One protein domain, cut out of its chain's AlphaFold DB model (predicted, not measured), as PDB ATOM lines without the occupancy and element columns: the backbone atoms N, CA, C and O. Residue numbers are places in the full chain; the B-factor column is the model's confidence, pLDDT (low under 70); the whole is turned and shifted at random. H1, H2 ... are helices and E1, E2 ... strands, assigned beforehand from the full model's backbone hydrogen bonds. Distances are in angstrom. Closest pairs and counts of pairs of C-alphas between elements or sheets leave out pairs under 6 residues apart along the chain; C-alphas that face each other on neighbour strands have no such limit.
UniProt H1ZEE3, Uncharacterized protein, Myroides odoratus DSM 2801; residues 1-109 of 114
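Overview. This is residues 1 to 109 of the 114 residues of an uncharacterized protein of Myroides odoratus DSM 2801 (UniProt H1ZEE3). A strongly twisted sheet of six strands curls round one helix, H1, while the short helix H2 sits on the opposite face, beside the strands near E1 and E2. The printed part has 109 residues, with two named helices and six named strands in the order H1, E1, H2, E2, E3, E4, E5, E6. The sheet runs E1, E2, E3, E4, E5, E6, all antiparallel; the class is mixed, helices and strands. The whole is compact and rounded, with a radius of gyration of the C-alphas of 13.3 A and spans of 38 by 31 by 30 A.

Arrangement. Start at the hairpin of E2, residues 48 to 57, and E3, residues 62 to 71, at 159 degrees between directions; N 51 and O 68 are within hydrogen-bond range at 2.8 A. Beside E2 find the edge strand E1, residues 29 to 31, with N 29 and O 52 2.8 A apart. E4, residues 77 to 81, is the neighbour of E3, with N 69 and O 79 at 2.8 A. E5, residues 92 to 97, has N 94 2.8 A from O 78 of E4, and the other edge strand E6, residues 100 to 106, has N 102 2.8 A from O 95 of E5. E2 to E6 form a meander, each strand the antiparallel neighbour of the one before. H1, residues 3 to 17, is on the sheet; its closest C-alphas to E6 are Val 14 and Tyr 101, 5.7 A, and to E1 Asp 4 and Val 30, 6.4 A. H2, residues 33 to 39, is over none of the strands, at a height over the sheet of 5.8 A; the C-alphas of Pro 33 and Ile 48, its closest to E2, are 5.0 A apart. In H1 every O i to N i+4 pair is within hydrogen-bond range, in H2 2 of 3.

Along the chain. Find C-alpha 3 at (121.605, 104.984, 84.451); from there H1 runs 20.6 A. E2 covers 27.3 A and E3 29.9 A. E6 ends at C-alpha 106, (111.901, 127.963, 75.153).

Size, cuts and confidence. The C-alphas farthest apart, Gln 59 and Glu 73, are 38.5 A apart. The printed part has no cut, and the link H1 to E1 is long, with 11 residues. Look for pLDDT under 70 at residues 1, 59, 85 to 88 and 109.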
ATOM      1  N   MET A   1     122.250 102.745  89.524       59.81
ATOM      2  CA  MET A   1     123.668 102.325  89.455       59.81
ATOM      3  C   MET A   1     124.235 102.380  88.028       59.81
ATOM      4  O   MET A   1     125.366 102.817  87.872       59.81
ATOM      5  N   ALA A   2     123.511 101.961  86.974       85.25
ATOM      6  CA  ALA A   2     123.983 102.149  85.589       85.25
ATOM      7  C   ALA A   2     123.501 103.469  84.947       85.25
ATOM      8  O   ALA A   2     124.285 104.173  84.312       85.25
ATOM      9  N   LYS A   3     122.216 103.813  85.106       91.50
ATOM     10  CA  LYS A   3     121.605 104.984  84.451       91.50
ATOM     11  C   LYS A   3     122.008 106.328  85.063       91.50
ATOM     12  O   LYS A   3     122.093 107.301  84.333       91.50
ATOM     13  N   ASP A   4     122.320 106.380  86.352       93.69
ATOM     14  CA  ASP A   4     122.849 107.566  87.042       93.69
ATOM     15  C   ASP A   4     124.189 108.012  86.453       93.69
ATOM     16  O   ASP A   4     124.368 109.192  86.151       93.69
ATOM     17  N   LYS A   5     125.102 107.065  86.201       94.62
ATOM     18  CA  LYS A   5     126.367 107.357  85.525       94.62
ATOM     19  C   LYS A   5     126.135 107.869  84.103       94.62
ATOM     20  O   LYS A   5     126.728 108.869  83.722       94.62
ATOM     21  N   ILE A   6     125.229 107.237  83.351       96.00
ATOM     22  CA  ILE A   6     124.868 107.686  81.997       96.00
ATOM     23  C   ILE A   6     124.269 109.100  82.035       96.00
ATOM     24  O   ILE A   6     124.662 109.950  81.240       96.00
ATOM     25  N   ALA A   7     123.357 109.375  82.969       96.62
ATOM     26  CA  ALA A   7     122.751 110.689  83.148       96.62
ATOM     27  C   ALA A   7     123.812 111.756  83.454       96.62
ATOM     28  O   ALA A   7     123.810 112.827  82.846       96.62
ATOM     29  N   LEU A   8     124.755 111.445  84.348       96.00
ATOM     30  CA  LEU A   8     125.870 112.327  84.680       96.00
ATOM     31  C   LEU A   8     126.784 112.585  83.474       96.00
ATOM     32  O   LEU A   8     127.118 113.737  83.200       96.00
ATOM     33  N   ASP A   9     127.173 111.538  82.744       95.31
ATOM     34  CA  ASP A   9     128.044 111.655  81.570       95.31
ATOM     35  C   ASP A   9     127.374 112.483  80.462       95.31
ATOM     36  O   ASP A   9     127.995 113.384  79.893       95.31
ATOM     37  N   LYS A  10     126.076 112.268  80.219       95.81
ATOM     38  CA  LYS A  10     125.276 113.075  79.285       95.81
ATOM     39  C   LYS A  10     125.170 114.531  79.723       95.81
ATOM     40  O   LYS A  10     125.331 115.425  78.897       95.81
ATOM     41  N   ALA A  11     124.943 114.793  81.009       94.81
ATOM     42  CA  ALA A  11     124.890 116.154  81.534       94.81
ATOM     43  C   ALA A  11     126.229 116.888  81.358       94.81
ATOM     44  O   ALA A  11     126.251 118.032  80.906       94.81
ATOM     45  N   LYS A  12     127.354 116.219  81.632       93.50
ATOM     46  CA  LYS A  12     128.695 116.765  81.366       93.50
ATOM     47  C   LYS A  12     128.908 117.046  79.879       93.50
ATOM     48  O   LYS A  12     129.438 118.100  79.535       93.50
ATOM     49  N   GLN A  13     128.459 116.146  79.002       94.31
ATOM     50  CA  GLN A  13     128.536 116.345  77.554       94.31
ATOM     51  C   GLN A  13     127.726 117.568  77.100       94.31
ATOM     52  O   GLN A  13     128.244 118.376  76.336       94.31
ATOM     53  N   VAL A  14     126.500 117.743  77.604       94.44
ATOM     54  CA  VAL A  14     125.661 118.922  77.325       94.44
ATOM     55  C   VAL A  14     126.382 120.214  77.710       94.44
ATOM     56  O   VAL A  14     126.456 121.136  76.904       94.44
ATOM     57  N   LEU A  15     126.947 120.282  78.919       91.94
ATOM     58  CA  LEU A  15     127.652 121.478  79.396       91.94
ATOM     59  C   LEU A  15     128.883 121.802  78.544       91.94
ATOM     60  O   LEU A  15     129.092 122.962  78.185       91.94
ATOM     61  N   ASN A  16     129.650 120.776  78.171       91.94
ATOM     62  CA  ASN A  16     130.804 120.915  77.288       91.94
ATOM     63  C   ASN A  16     130.394 121.409  75.888       91.94
ATOM     64  O   ASN A  16     130.967 122.365  75.368       91.94
ATOM     65  N   ASP A  17     129.350 120.823  75.291       93.81
ATOM     66  CA  ASP A  17     128.841 121.245  73.980       93.81
ATOM     67  C   ASP A  17     128.282 122.680  74.010       93.81
ATOM     68  O   ASP A  17     128.410 123.426  73.035       93.81
ATOM     69  N   PHE A  18     127.730 123.105  75.150       90.25
ATOM     70  CA  PHE A  18     127.270 124.476  75.380       90.25
ATOM     71  C   PHE A  18     128.411 125.456  75.694       90.25
ATOM     72  O   PHE A  18     128.142 126.645  75.879       90.25
ATOM     73  N   LYS A  19     129.668 124.988  75.743       84.81
ATOM     74  CA  LYS A  19     130.852 125.773  76.135       84.81
ATOM     75  C   LYS A  19     130.679 126.443  77.502       84.81
ATOM     76  O   LYS A  19     130.977 127.624  77.688       84.81
ATOM     77  N   ARG A  20     130.088 125.710  78.447       77.06
ATOM     78  CA  ARG A  20     129.895 126.139  79.832       77.06
ATOM     79  C   ARG A  20     130.941 125.438  80.682       77.06
ATOM     80  O   ARG A  20     130.653 124.383  81.216       77.06
ATOM     81  N   ASP A  21     132.125 126.025  80.818       71.12
ATOM     82  CA  ASP A  21     133.242 125.406  81.556       71.12
ATOM     83  C   ASP A  21     133.337 125.859  83.023       71.12
ATOM     84  O   ASP A  21     134.056 125.268  83.824       71.12
ATOM     85  N   ASN A  22     132.594 126.904  83.404       72.50
ATOM     86  CA  ASN A  22     132.645 127.482  84.747       72.50
ATOM     87  C   ASN A  22     131.643 126.812  85.704       72.50
ATOM     88  O   ASN A  22     130.750 127.468  86.227       72.50
ATOM     89  N   PHE A  23     131.734 125.494  85.893       77.31
ATOM     90  CA  PHE A  23     130.931 124.765  86.880       77.31
ATOM     91  C   PHE A  23     131.820 124.055  87.901       77.31
ATOM     92  O   PHE A  23     132.931 123.616  87.602       77.31
ATOM     93  N   LEU A  24     131.323 123.916  89.130       77.81
ATOM     94  CA  LEU A  24     132.037 123.208  90.188       77.81
ATOM     95  C   LEU A  24     131.981 121.705  89.889       77.81
ATOM     96  O   LEU A  24     130.945 121.069  90.076       77.81
ATOM     97  N   SER A  25     133.083 121.138  89.396       72.94
ATOM     98  CA  SER A  25     133.126 119.773  88.840       72.94
ATOM     99  C   SER A  25     132.718 118.667  89.820       72.94
ATOM    100  O   SER A  25     132.219 117.633  89.384       72.94
ATOM    101  N   ASP A  26     132.849 118.900  91.126       83.44
ATOM    102  CA  ASP A  26     132.448 117.956  92.178       83.44
ATOM    103  C   ASP A  26     131.032 118.211  92.727       83.44
ATOM    104  O   ASP A  26     130.582 117.546  93.655       83.44
ATOM    105  N   SER A  27     130.302 119.185  92.174       90.62
ATOM    106  CA  SER A  27     128.992 119.610  92.693       90.62
ATOM    107  C   SER A  27     127.793 118.917  92.047       90.62
ATOM    108  O   SER A  27     126.648 119.255  92.359       90.62
ATOM    109  N   PHE A  28     128.033 117.972  91.137       93.50
ATOM    110  CA  PHE A  28     126.953 117.289  90.438       93.50
ATOM    111  C   PHE A  28     126.096 116.475  91.407       93.50
ATOM    112  O   PHE A  28     126.596 115.654  92.175       93.50
ATOM    113  N   LYS A  29     124.783 116.660  91.307       94.88
ATOM    114  CA  LYS A  29     123.776 115.835  91.971       94.88
ATOM    115  C   LYS A  29     122.868 115.235  90.914       94.88
ATOM    116  O   LYS A  29     122.323 115.962  90.085       94.88
ATOM    117  N   VAL A  30     122.731 113.917  90.941       96.25
ATOM    118  CA  VAL A  30     121.841 113.169  90.053       96.25
ATOM    119  C   VAL A  30     120.615 112.775  90.860       96.25
ATOM    120  O   VAL A  30     120.764 112.218  91.941       96.25
ATOM    121  N   PHE A  31     119.438 113.079  90.327       96.06
ATOM    122  CA  PHE A  31     118.149 112.711  90.890       96.06
ATOM    123  C   PHE A  31     117.477 111.703  89.967       96.06
ATOM    124  O   PHE A  31     117.360 111.943  88.755       96.06
ATOM    125  N   ASP A  32     117.043 110.589  90.542       95.88
ATOM    126  CA  ASP A  32     116.298 109.562  89.824       95.88
ATOM    127  C   ASP A  32     114.840 109.987  89.541       95.88
ATOM    128  O   ASP A  32     114.365 111.005  90.058       95.88
ATOM    129  N   PRO A  33     114.092 109.240  88.706       95.44
ATOM    130  CA  PRO A  33     112.724 109.611  88.366       95.44
ATOM    131  C   PRO A  33     111.742 109.686  89.537       95.44
ATOM    132  O   PRO A  33     110.761 110.428  89.449       95.44
ATOM    133  N   GLU A  34     111.958 108.937  90.617       93.69
ATOM    134  CA  GLU A  34     111.112 109.013  91.808       93.69
ATOM    135  C   GLU A  34     111.427 110.262  92.632       93.69
ATOM    136  O   GLU A  34     110.516 110.903  93.158       93.69
ATOM    137  N   GLU A  35     112.703 110.633  92.725       94.50
ATOM    138  CA  GLU A  35     113.141 111.877  93.351       94.50
ATOM    139  C   GLU A  35     112.658 113.099  92.569       94.50
ATOM    140  O   GLU A  35     112.108 114.024  93.167       94.50
ATOM    141  N   VAL A  36     112.787 113.093  91.235       92.62
ATOM    142  CA  VAL A  36     112.366 114.210  90.373       92.62
ATOM    143  C   VAL A  36     110.896 114.546  90.583       92.62
ATOM    144  O   VAL A  36     110.579 115.717  90.783       92.62
ATOM    145  N   LYS A  37     110.014 113.540  90.632       89.88
ATOM    146  CA  LYS A  37     108.572 113.723  90.884       89.88
ATOM    147  C   LYS A  37     108.261 114.423  92.211       89.88
ATOM    148  O   LYS A  37     107.204 115.026  92.335       89.88
ATOM    149  N   LYS A  38     109.157 114.341  93.198       89.31
ATOM    150  CA  LYS A  38     108.986 114.962  94.523       89.31
ATOM    151  C   LYS A  38     109.517 116.395  94.585       89.31
ATOM    152  O   LYS A  38     109.087 117.152  95.446       89.31
ATOM    153  N   ILE A  39     110.476 116.750  93.724       85.50
ATOM    154  CA  ILE A  39     111.215 118.026  93.802       85.50
ATOM    155  C   ILE A  39     110.898 118.997  92.662       85.50
ATOM    156  O   ILE A  39     111.378 120.130  92.678       85.50
ATOM    157  N   THR A  40     110.180 118.552  91.635       82.00
ATOM    158  CA  THR A  40     109.872 119.354  90.451       82.00
ATOM    159  C   THR A  40     108.402 119.760  90.439       82.00
ATOM    160  O   THR A  40     107.540 118.979  90.824       82.00
ATOM    161  N   VAL A  41     108.111 120.964  89.945       77.31
ATOM    162  CA  VAL A  41     106.734 121.440  89.702       77.31
ATOM    163  C   VAL A  41     106.152 120.920  88.379       77.31
ATOM    164  O   VAL A  41     104.961 121.040  88.121       77.31
ATOM    165  N   PHE A  42     106.996 120.334  87.527       81.69
ATOM    166  CA  PHE A  42     106.595 119.770  86.242       81.69
ATOM    167  C   PHE A  42     105.929 118.407  86.387       81.69
ATOM    168  O   PHE A  42     106.536 117.454  86.878       81.69
ATOM    169  N   ASN A  43     104.728 118.277  85.838       82.56
ATOM    170  CA  ASN A  43     104.082 116.984  85.685       82.56
ATOM    171  C   ASN A  43     104.489 116.336  84.353       82.56
ATOM    172  O   ASN A  43     103.784 116.434  83.350       82.56
ATOM    173  N   PHE A  44     105.666 115.710  84.318       85.00
ATOM    174  CA  PHE A  44     106.121 115.018  83.114       85.00
ATOM    175  C   PHE A  44     105.276 113.765  82.859       85.00
ATOM    176  O   PHE A  44     105.126 112.912  83.731       85.00
ATOM    177  N   SER A  45     104.806 113.604  81.621       85.06
ATOM    178  CA  SER A  45     104.097 112.396  81.162       85.06
ATOM    179  C   SER A  45     104.961 111.124  81.163       85.06
ATOM    180  O   SER A  45     104.448 110.017  81.016       85.06
ATOM    181  N   GLN A  46     106.274 111.278  81.328       87.88
ATOM    182  CA  GLN A  46     107.271 110.216  81.288       87.88
ATOM    183  C   GLN A  46     108.210 110.310  82.500       87.88
ATOM    184  O   GLN A  46     108.313 111.350  83.148       87.88
ATOM    185  N   ASN A  47     108.922 109.224  82.805       94.62
ATOM    186  CA  ASN A  47     109.934 109.218  83.863       94.62
ATOM    187  C   ASN A  47     111.164 110.031  83.429       94.62
ATOM    188  O   ASN A  47     111.716 109.800  82.351       94.62
ATOM    189  N   ILE A  48     111.601 110.963  84.279       95.88
ATOM    190  CA  ILE A  48     112.671 111.918  83.975       95.88
ATOM    191  C   ILE A  48     113.750 111.870  85.047       95.88
ATOM    192  O   ILE A  48     113.445 111.949  86.229       95.88
ATOM    193  N   TRP A  49     115.007 111.824  84.625       97.12
ATOM    194  CA  TRP A  49     116.161 112.092  85.477       97.12
ATOM    195  C   TRP A  49     116.482 113.582  85.468       97.12
ATOM    196  O   TRP A  49     116.330 114.251  84.441       97.12
ATOM    197  N   LYS A  50     116.996 114.096  86.584       96.12
ATOM    198  CA  LYS A  50     117.496 115.471  86.677       96.12
ATOM    199  C   LYS A  50     118.937 115.450  87.152       96.12
ATOM    200  O   LYS A  50     119.255 114.815  88.149       96.12
ATOM    201  N   VAL A  51     119.802 116.186  86.472       95.88
ATOM    202  CA  VAL A  51     121.163 116.453  86.927       95.88
ATOM    203  C   VAL A  51     121.275 117.929  87.254       95.88
ATOM    204  O   VAL A  51     120.926 118.779  86.436       95.88
ATOM    205  N   VAL A  52     121.743 118.229  88.460       94.44
ATOM    206  CA  VAL A  52     121.997 119.592  88.922       94.44
ATOM    207  C   VAL A  52     123.489 119.783  89.125       94.44
ATOM    208  O   VAL A  52     124.147 118.899  89.668       94.44
ATOM    209  N   VAL A  53     124.012 120.936  88.720       93.38
ATOM    210  CA  VAL A  53     125.398 121.332  88.986       93.38
ATOM    211  C   VAL A  53     125.450 122.775  89.472       93.38
ATOM    212  O   VAL A  53     124.720 123.640  88.984       93.38
ATOM    213  N   SER A  54     126.318 123.025  90.445       90.75
ATOM    214  CA  SER A  54     126.580 124.358  90.968       90.75
ATOM    215  C   SER A  54     127.499 125.140  90.038       90.75
ATOM    216  O   SER A  54     128.554 124.660  89.618       90.75
ATOM    217  N   VAL A  55     127.111 126.380  89.765       85.94
ATOM    218  CA  VAL A  55     127.819 127.310  88.887       85.94
ATOM    219  C   VAL A  55     128.149 128.573  89.679       85.94
ATOM    220  O   VAL A  55     127.226 129.226  90.175       85.94
ATOM    221  N   PRO A  56     129.433 128.944  89.823       83.81
ATOM    222  CA  PRO A  56     129.815 130.194  90.464       83.81
ATOM    223  C   PRO A  56     129.222 131.392  89.717       83.81
ATOM    224  O   PRO A  56     129.334 131.507  88.498       83.81
ATOM    225  N   GLN A  57     128.603 132.308  90.455       79.62
ATOM    226  CA  GLN A  57     128.116 133.579  89.930       79.62
ATOM    227  C   GLN A  57     128.992 134.701  90.477       79.62
ATOM    228  O   GLN A  57     128.608 135.413  91.407       79.62
ATOM    229  N   GLU A  58     130.183 134.849  89.895       71.50
ATOM    230  CA  GLU A  58     131.210 135.798  90.353       71.50
ATOM    231  C   GLU A  58     130.689 137.240  90.436       71.50
ATOM    232  O   GLU A  58     131.022 137.967  91.365       71.50
ATOM    233  N   GLN A  59     129.796 137.633  89.521       68.69
ATOM    234  CA  GLN A  59     129.209 138.978  89.492       68.69
ATOM    235  C   GLN A  59     128.253 139.271  90.659       68.69
ATOM    236  O   GLN A  59     128.035 140.434  90.985       68.69
ATOM    237  N   PHE A  60     127.685 138.239  91.287       70.31
ATOM    238  CA  PHE A  60     126.671 138.374  92.339       70.31
ATOM    239  C   PHE A  60     127.117 137.780  93.683       70.31
ATOM    240  O   PHE A  60     126.340 137.779  94.635       70.31
ATOM    241  N   GLY A  61     128.354 137.273  93.776       70.88
ATOM    242  CA  GLY A  61     128.896 136.666  94.996       70.88
ATOM    243  C   GLY A  61     128.162 135.394  95.434       70.88
ATOM    244  O   GLY A  61     128.104 135.102  96.626       70.88
ATOM    245  N   GLY A  62     127.568 134.658  94.487       80.12
ATOM    246  CA  GLY A  62     126.670 133.537  94.769       80.12
ATOM    247  C   GLY A  62     126.972 132.272  93.968       80.12
ATOM    248  O   GLY A  62     127.959 132.172  93.242       80.12
ATOM    249  N   THR A  63     126.096 131.280  94.108       83.69
ATOM    250  CA  THR A  63     126.121 130.037  93.330       83.69
ATOM    251  C   THR A  63     124.753 129.826  92.694       83.69
ATOM    252  O   THR A  63     123.751 129.732  93.400       83.69
ATOM    253  N   GLY A  64     124.719 129.763  91.366       84.56
ATOM    254  CA  GLY A  64     123.550 129.345  90.599       84.56
ATOM    255  C   GLY A  64     123.516 127.829  90.422       84.56
ATOM    256  O   GLY A  64     124.515 127.144  90.647       84.56
ATOM    257  N   LEU A  65     122.370 127.302  89.996       88.62
ATOM    258  CA  LEU A  65     122.186 125.872  89.751       88.62
ATOM    259  C   LEU A  65     121.752 125.625  88.313       88.62
ATOM    260  O   LEU A  65     120.619 125.925  87.944       88.62
ATOM    261  N   PHE A  66     122.611 125.002  87.515       92.44
ATOM    262  CA  PHE A  66     122.188 124.506  86.211       92.44
ATOM    263  C   PHE A  66     121.448 123.188  86.403       92.44
ATOM    264  O   PHE A  66     121.918 122.311  87.124       92.44
ATOM    265  N   SER A  67     120.289 123.053  85.765       93.56
ATOM    266  CA  SER A  67     119.473 121.840  85.771       93.56
ATOM    267  C   SER A  67     119.362 121.282  84.357       93.56
ATOM    268  O   SER A  67     118.981 121.998  83.434       93.56
ATOM    269  N   ILE A  68     119.670 120.000  84.193       95.62
ATOM    270  CA  ILE A  68     119.562 119.259  82.934       95.62
ATOM    271  C   ILE A  68     118.603 118.096  83.162       95.62
ATOM    272  O   ILE A  68     118.774 117.329  84.108       95.62
ATOM    273  N   TYR A  69     117.603 117.964  82.298       95.69
ATOM    274  CA  TYR A  69     116.579 116.930  82.384       95.69
ATOM    275  C   TYR A  69     116.760 115.923  81.249       95.69
ATOM    276  O   TYR A  69     117.001 116.295  80.095       95.69
ATOM    277  N   ILE A  70     116.653 114.641  81.594       97.25
ATOM    278  CA  ILE A  70     117.003 113.507  80.735       97.25
ATOM    279  C   ILE A  70     115.859 112.494  80.765       97.25
ATOM    280  O   ILE A  70     115.370 112.134  81.836       97.25
ATOM    281  N   LYS A  71     115.425 112.023  79.594       95.69
ATOM    282  CA  LYS A  71     114.352 111.021  79.491       95.69
ATOM    283  C   LYS A  71     114.855 109.663  79.969       95.69
ATOM    284  O   LYS A  71     115.887 109.207  79.490       95.69
ATOM    285  N   ASP A  72     114.132 108.992  80.865       96.06
ATOM    286  CA  ASP A  72     114.559 107.679  81.375       96.06
ATOM    287  C   ASP A  72     114.591 106.595  80.284       96.06
ATOM    288  O   ASP A  72     115.469 105.733  80.301       96.06
ATOM    289  N   GLU A  73     113.663 106.637  79.323       94.31
ATOM    290  CA  GLU A  73     113.554 105.624  78.264       94.31
ATOM    291  C   GLU A  73     114.772 105.628  77.331       94.31
ATOM    292  O   GLU A  73     115.341 104.579  77.036       94.31
ATOM    293  N   THR A  74     115.189 106.815  76.891       94.94
ATOM    294  CA  THR A  74     116.223 106.984  75.861       94.94
ATOM    295  C   THR A  74     117.567 107.430  76.417       94.94
ATOM    296  O   THR A  74     118.569 107.359  75.714       94.94
ATOM    297  N   MET A  75     117.602 107.900  77.667       94.88
ATOM    298  CA  MET A  75     118.752 108.573  78.275       94.88
ATOM    299  C   MET A  75     119.234 109.804  77.491       94.88
ATOM    300  O   MET A  75     120.386 110.221  77.626       94.88
ATOM    301  N   GLU A  76     118.350 110.419  76.699       95.75
ATOM    302  CA  GLU A  76     118.660 111.635  75.951       95.75
ATOM    303  C   GLU A  76     118.240 112.898  76.730       95.75
ATOM    304  O   GLU A  76     117.095 112.986  77.202       95.75
ATOM    305  N   PRO A  77     119.145 113.888  76.878       96.56
ATOM    306  CA  PRO A  77     118.815 115.205  77.410       96.56
ATOM    307  C   PRO A  77     117.826 115.935  76.504       96.56
ATOM    308  O   PRO A  77     117.958 115.902  75.283       96.56
ATOM    309  N   PHE A  78     116.855 116.630  77.095       95.38
ATOM    310  CA  PHE A  78     115.830 117.346  76.323       95.38
ATOM    311  C   PHE A  78     115.502 118.740  76.857       95.38
ATOM    312  O   PHE A  78     114.962 119.551  76.110       95.38
ATOM    313  N   MET A  79     115.829 119.043  78.117       94.06
ATOM    314  CA  MET A  79     115.537 120.343  78.718       94.06
ATOM    315  C   MET A  79     116.680 120.814  79.619       94.06
ATOM    316  O   MET A  79     117.259 120.032  80.374       94.06
ATOM    317  N   PHE A  80     116.994 122.102  79.530       93.88
ATOM    318  CA  PHE A  80     118.035 122.788  80.286       93.88
ATOM    319  C   PHE A  80     117.465 124.032  80.973       93.88
ATOM    320  O   PHE A  80     116.623 124.725  80.409       93.88
ATOM    321  N   HIS A  81     117.954 124.342  82.169       91.25
ATOM    322  CA  HIS A  81     117.655 125.581  82.878       91.25
ATOM    323  C   HIS A  81     118.919 126.092  83.569       91.25
ATOM    324  O   HIS A  81     119.597 125.322  84.250       91.25
ATOM    325  N   ASP A  82     119.244 127.375  83.416       85.62
ATOM    326  CA  ASP A  82     120.518 127.946  83.882       85.62
ATOM    327  C   ASP A  82     120.493 128.456  85.338       85.62
ATOM    328  O   ASP A  82     121.440 129.083  85.814       85.62
ATOM    329  N   GLY A  83     119.415 128.172  86.067       76.94
ATOM    330  CA  GLY A  83     119.305 128.514  87.485       76.94
ATOM    331  C   GLY A  83     118.923 129.959  87.764       76.94
ATOM    332  O   GLY A  83     118.984 130.373  88.922       76.94
ATOM    333  N   GLY A  84     118.524 130.727  86.748       73.38
ATOM    334  CA  GLY A  84     117.833 131.990  86.970       73.38
ATOM    335  C   GLY A  84     116.513 131.823  87.735       73.38
ATOM    336  O   GLY A  84     116.007 130.720  87.923       73.38
ATOM    337  N   ALA A  85     115.953 132.933  88.213       66.38
ATOM    338  CA  ALA A  85     114.678 132.895  88.924       66.38
ATOM    339  C   ALA A  85     113.550 132.384  88.009       66.38
ATOM    340  O   ALA A  85     113.437 132.813  86.854       66.38
ATOM    341  N   GLU A  86     112.701 131.513  88.555       54.62
ATOM    342  CA  GLU A  86     111.500 131.005  87.889       54.62
ATOM    343  C   GLU A  86     110.642 132.179  87.376       54.62
ATOM    344  O   GLU A  86     110.423 133.164  88.086       54.62
ATOM    345  N   GLY A  87     110.234 132.127  86.104       60.25
ATOM    346  CA  GLY A  87     109.497 133.207  85.431       60.25
ATOM    347  C   GLY A  87     110.357 134.343  84.856       60.25
ATOM    348  O   GLY A  87     109.820 135.222  84.184       60.25
ATOM    349  N   ARG A  88     111.681 134.340  85.075       69.00
ATOM    350  CA  ARG A  88     112.624 135.267  84.414       69.00
ATOM    351  C   ARG A  88     113.520 134.583  83.402       69.00
ATOM    352  O   ARG A  88     113.851 135.196  82.391       69.00
ATOM    353  N   VAL A  89     113.917 133.345  83.686       80.88
ATOM    354  CA  VAL A  89     114.656 132.529  82.730       80.88
ATOM    355  C   VAL A  89     113.776 131.376  82.268       80.88
ATOM    356  O   VAL A  89     113.220 130.663  83.105       80.88
ATOM    357  N   PRO A  90     113.613 131.197  80.949       84.12
ATOM    358  CA  PRO A  90     112.869 130.072  80.426       84.12
ATOM    359  C   PRO A  90     113.638 128.762  80.596       84.12
ATOM    360  O   PRO A  90     114.867 128.709  80.522       84.12
ATOM    361  N   PHE A  91     112.892 127.671  80.722       89.81
ATOM    362  CA  PHE A  91     113.421 126.349  80.414       89.81
ATOM    363  C   PHE A  91     113.681 126.285  78.913       89.81
ATOM    364  O   PHE A  91     112.867 126.758  78.126       89.81
ATOM    365  N   LEU A  92     114.814 125.733  78.501       92.38
ATOM    366  CA  LEU A  92     115.242 125.690  77.106       92.38
ATOM    367  C   LEU A  92     115.260 124.250  76.616       92.38
ATOM    368  O   LEU A  92     115.701 123.349  77.331       92.38
ATOM    369  N   ASN A  93     114.827 124.036  75.379       94.06
ATOM    370  CA  ASN A  93     114.980 122.747  74.719       94.06
ATOM    371  C   ASN A  93     116.467 122.424  74.529       94.06
ATOM    372  O   ASN A  93     117.262 123.288  74.160       94.06
ATOM    373  N   ILE A  94     116.825 121.155  74.695       95.06
ATOM    374  CA  ILE A  94     118.099 120.612  74.231       95.06
ATOM    375  C   ILE A  94     117.824 119.878  72.919       95.06
ATOM    376  O   ILE A  94     117.000 118.967  72.865       95.06
ATOM    377  N   LEU A  95     118.505 120.287  71.852       94.31
ATOM    378  CA  LEU A  95     118.406 119.683  70.525       94.31
ATOM    379  C   LEU A  95     119.725 119.000  70.164       94.31
ATOM    380  O   LEU A  95     120.780 119.382  70.664       94.31
ATOM    381  N   ILE A  96     119.685 118.050  69.233       93.31
ATOM    382  CA  ILE A  96     120.891 117.443  68.657       93.31
ATOM    383  C   ILE A  96     121.074 117.985  67.240       93.31
ATOM    384  O   ILE A  96     120.195 117.831  66.393       93.31
ATOM    385  N   LYS A  97     122.224 118.606  66.964       91.81
ATOM    386  CA  LYS A  97     122.620 119.043  65.617       91.81
ATOM    387  C   LYS A  97     124.040 118.577  65.334       91.81
ATOM    388  O   LYS A  97     124.955 118.877  66.095       91.81
ATOM    389  N   ASN A  98     124.231 117.844  64.236       91.06
ATOM    390  CA  ASN A  98     125.536 117.309  63.823       91.06
ATOM    391  C   ASN A  98     126.258 116.521  64.938       91.06
ATOM    392  O   ASN A  98     127.462 116.669  65.131       91.06
ATOM    393  N   GLY A  99     125.508 115.718  65.702       89.38
ATOM    394  CA  GLY A  99     126.049 114.894  66.789       89.38
ATOM    395  C   GLY A  99     126.425 115.651  68.068       89.38
ATOM    396  O   GLY A  99     126.997 115.039  68.964       89.38
ATOM    397  N   LYS A 100     126.110 116.949  68.168       93.38
ATOM    398  CA  LYS A 100     126.328 117.769  69.367       93.38
ATOM    399  C   LYS A 100     125.018 118.277  69.941       93.38
ATOM    400  O   LYS A 100     124.074 118.540  69.186       93.38
ATOM    401  N   TYR A 101     124.985 118.466  71.253       95.38
ATOM    402  CA  TYR A 101     123.869 119.125  71.912       95.38
ATOM    403  C   TYR A 101     123.923 120.633  71.671       95.38
ATOM    404  O   TYR A 101     124.970 121.268  71.778       95.38
ATOM    405  N   VAL A 102     122.780 121.232  71.352       93.06
ATOM    406  CA  VAL A 102     122.636 122.684  71.209       93.06
ATOM    407  C   VAL A 102     121.409 123.172  71.967       93.06
ATOM    408  O   VAL A 102     120.404 122.467  72.062       93.06
ATOM    409  N   ILE A 103     121.496 124.394  72.486       91.12
ATOM    410  CA  ILE A 103     120.356 125.088  73.086       91.12
ATOM    411  C   ILE A 103     119.363 125.443  71.973       91.12
ATOM    412  O   ILE A 103     119.731 126.051  70.965       91.12
ATOM    413  N   GLY A 104     118.118 125.012  72.147       90.06
ATOM    414  CA  GLY A 104     116.978 125.367  71.314       90.06
ATOM    415  C   GLY A 104     116.182 126.540  71.887       90.06
ATOM    416  O   GLY A 104     116.677 127.328  72.688       90.06
ATOM    417  N   GLU A 105     114.929 126.651  71.459       90.94
ATOM    418  CA  GLU A 105     113.996 127.663  71.961       90.94
ATOM    419  C   GLU A 105     113.460 127.305  73.354       90.94
ATOM    420  O   GLU A 105     113.721 126.217  73.877       90.94
ATOM    421  N   GLU A 106     112.666 128.209  73.931       88.75
ATOM    422  CA  GLU A 106     111.901 127.963  75.153       88.75
ATOM    423  C   GLU A 106     111.119 126.643  75.070       88.75
ATOM    424  O   GLU A 106     110.414 126.358  74.095       88.75
ATOM    425  N   TRP A 107     111.269 125.822  76.102       83.94
ATOM    426  CA  TRP A 107     110.535 124.586  76.286       83.94
ATOM    427  C   TRP A 107     109.109 124.926  76.722       83.94
ATOM    428  O   TRP A 107     108.882 125.490  77.790       83.94
ATOM    429  N   LYS A 108     108.152 124.598  75.851       74.38
ATOM    430  CA  LYS A 108     106.724 124.893  76.007       74.38
ATOM    431  C   LYS A 108     105.927 123.596  76.069       74.38
ATOM    432  O   LYS A 108     105.102 123.333  75.199       74.38
ATOM    433  N   GLU A 109     106.193 122.746  77.050       66.88
ATOM    434  CA  GLU A 109     105.265 121.654  77.352       66.88
ATOM    435  C   GLU A 109     104.295 122.149  78.426       66.88
ATOM    436  O   GLU A 109     104.677 122.894  79.330       66.88
TER     437      GLU A 109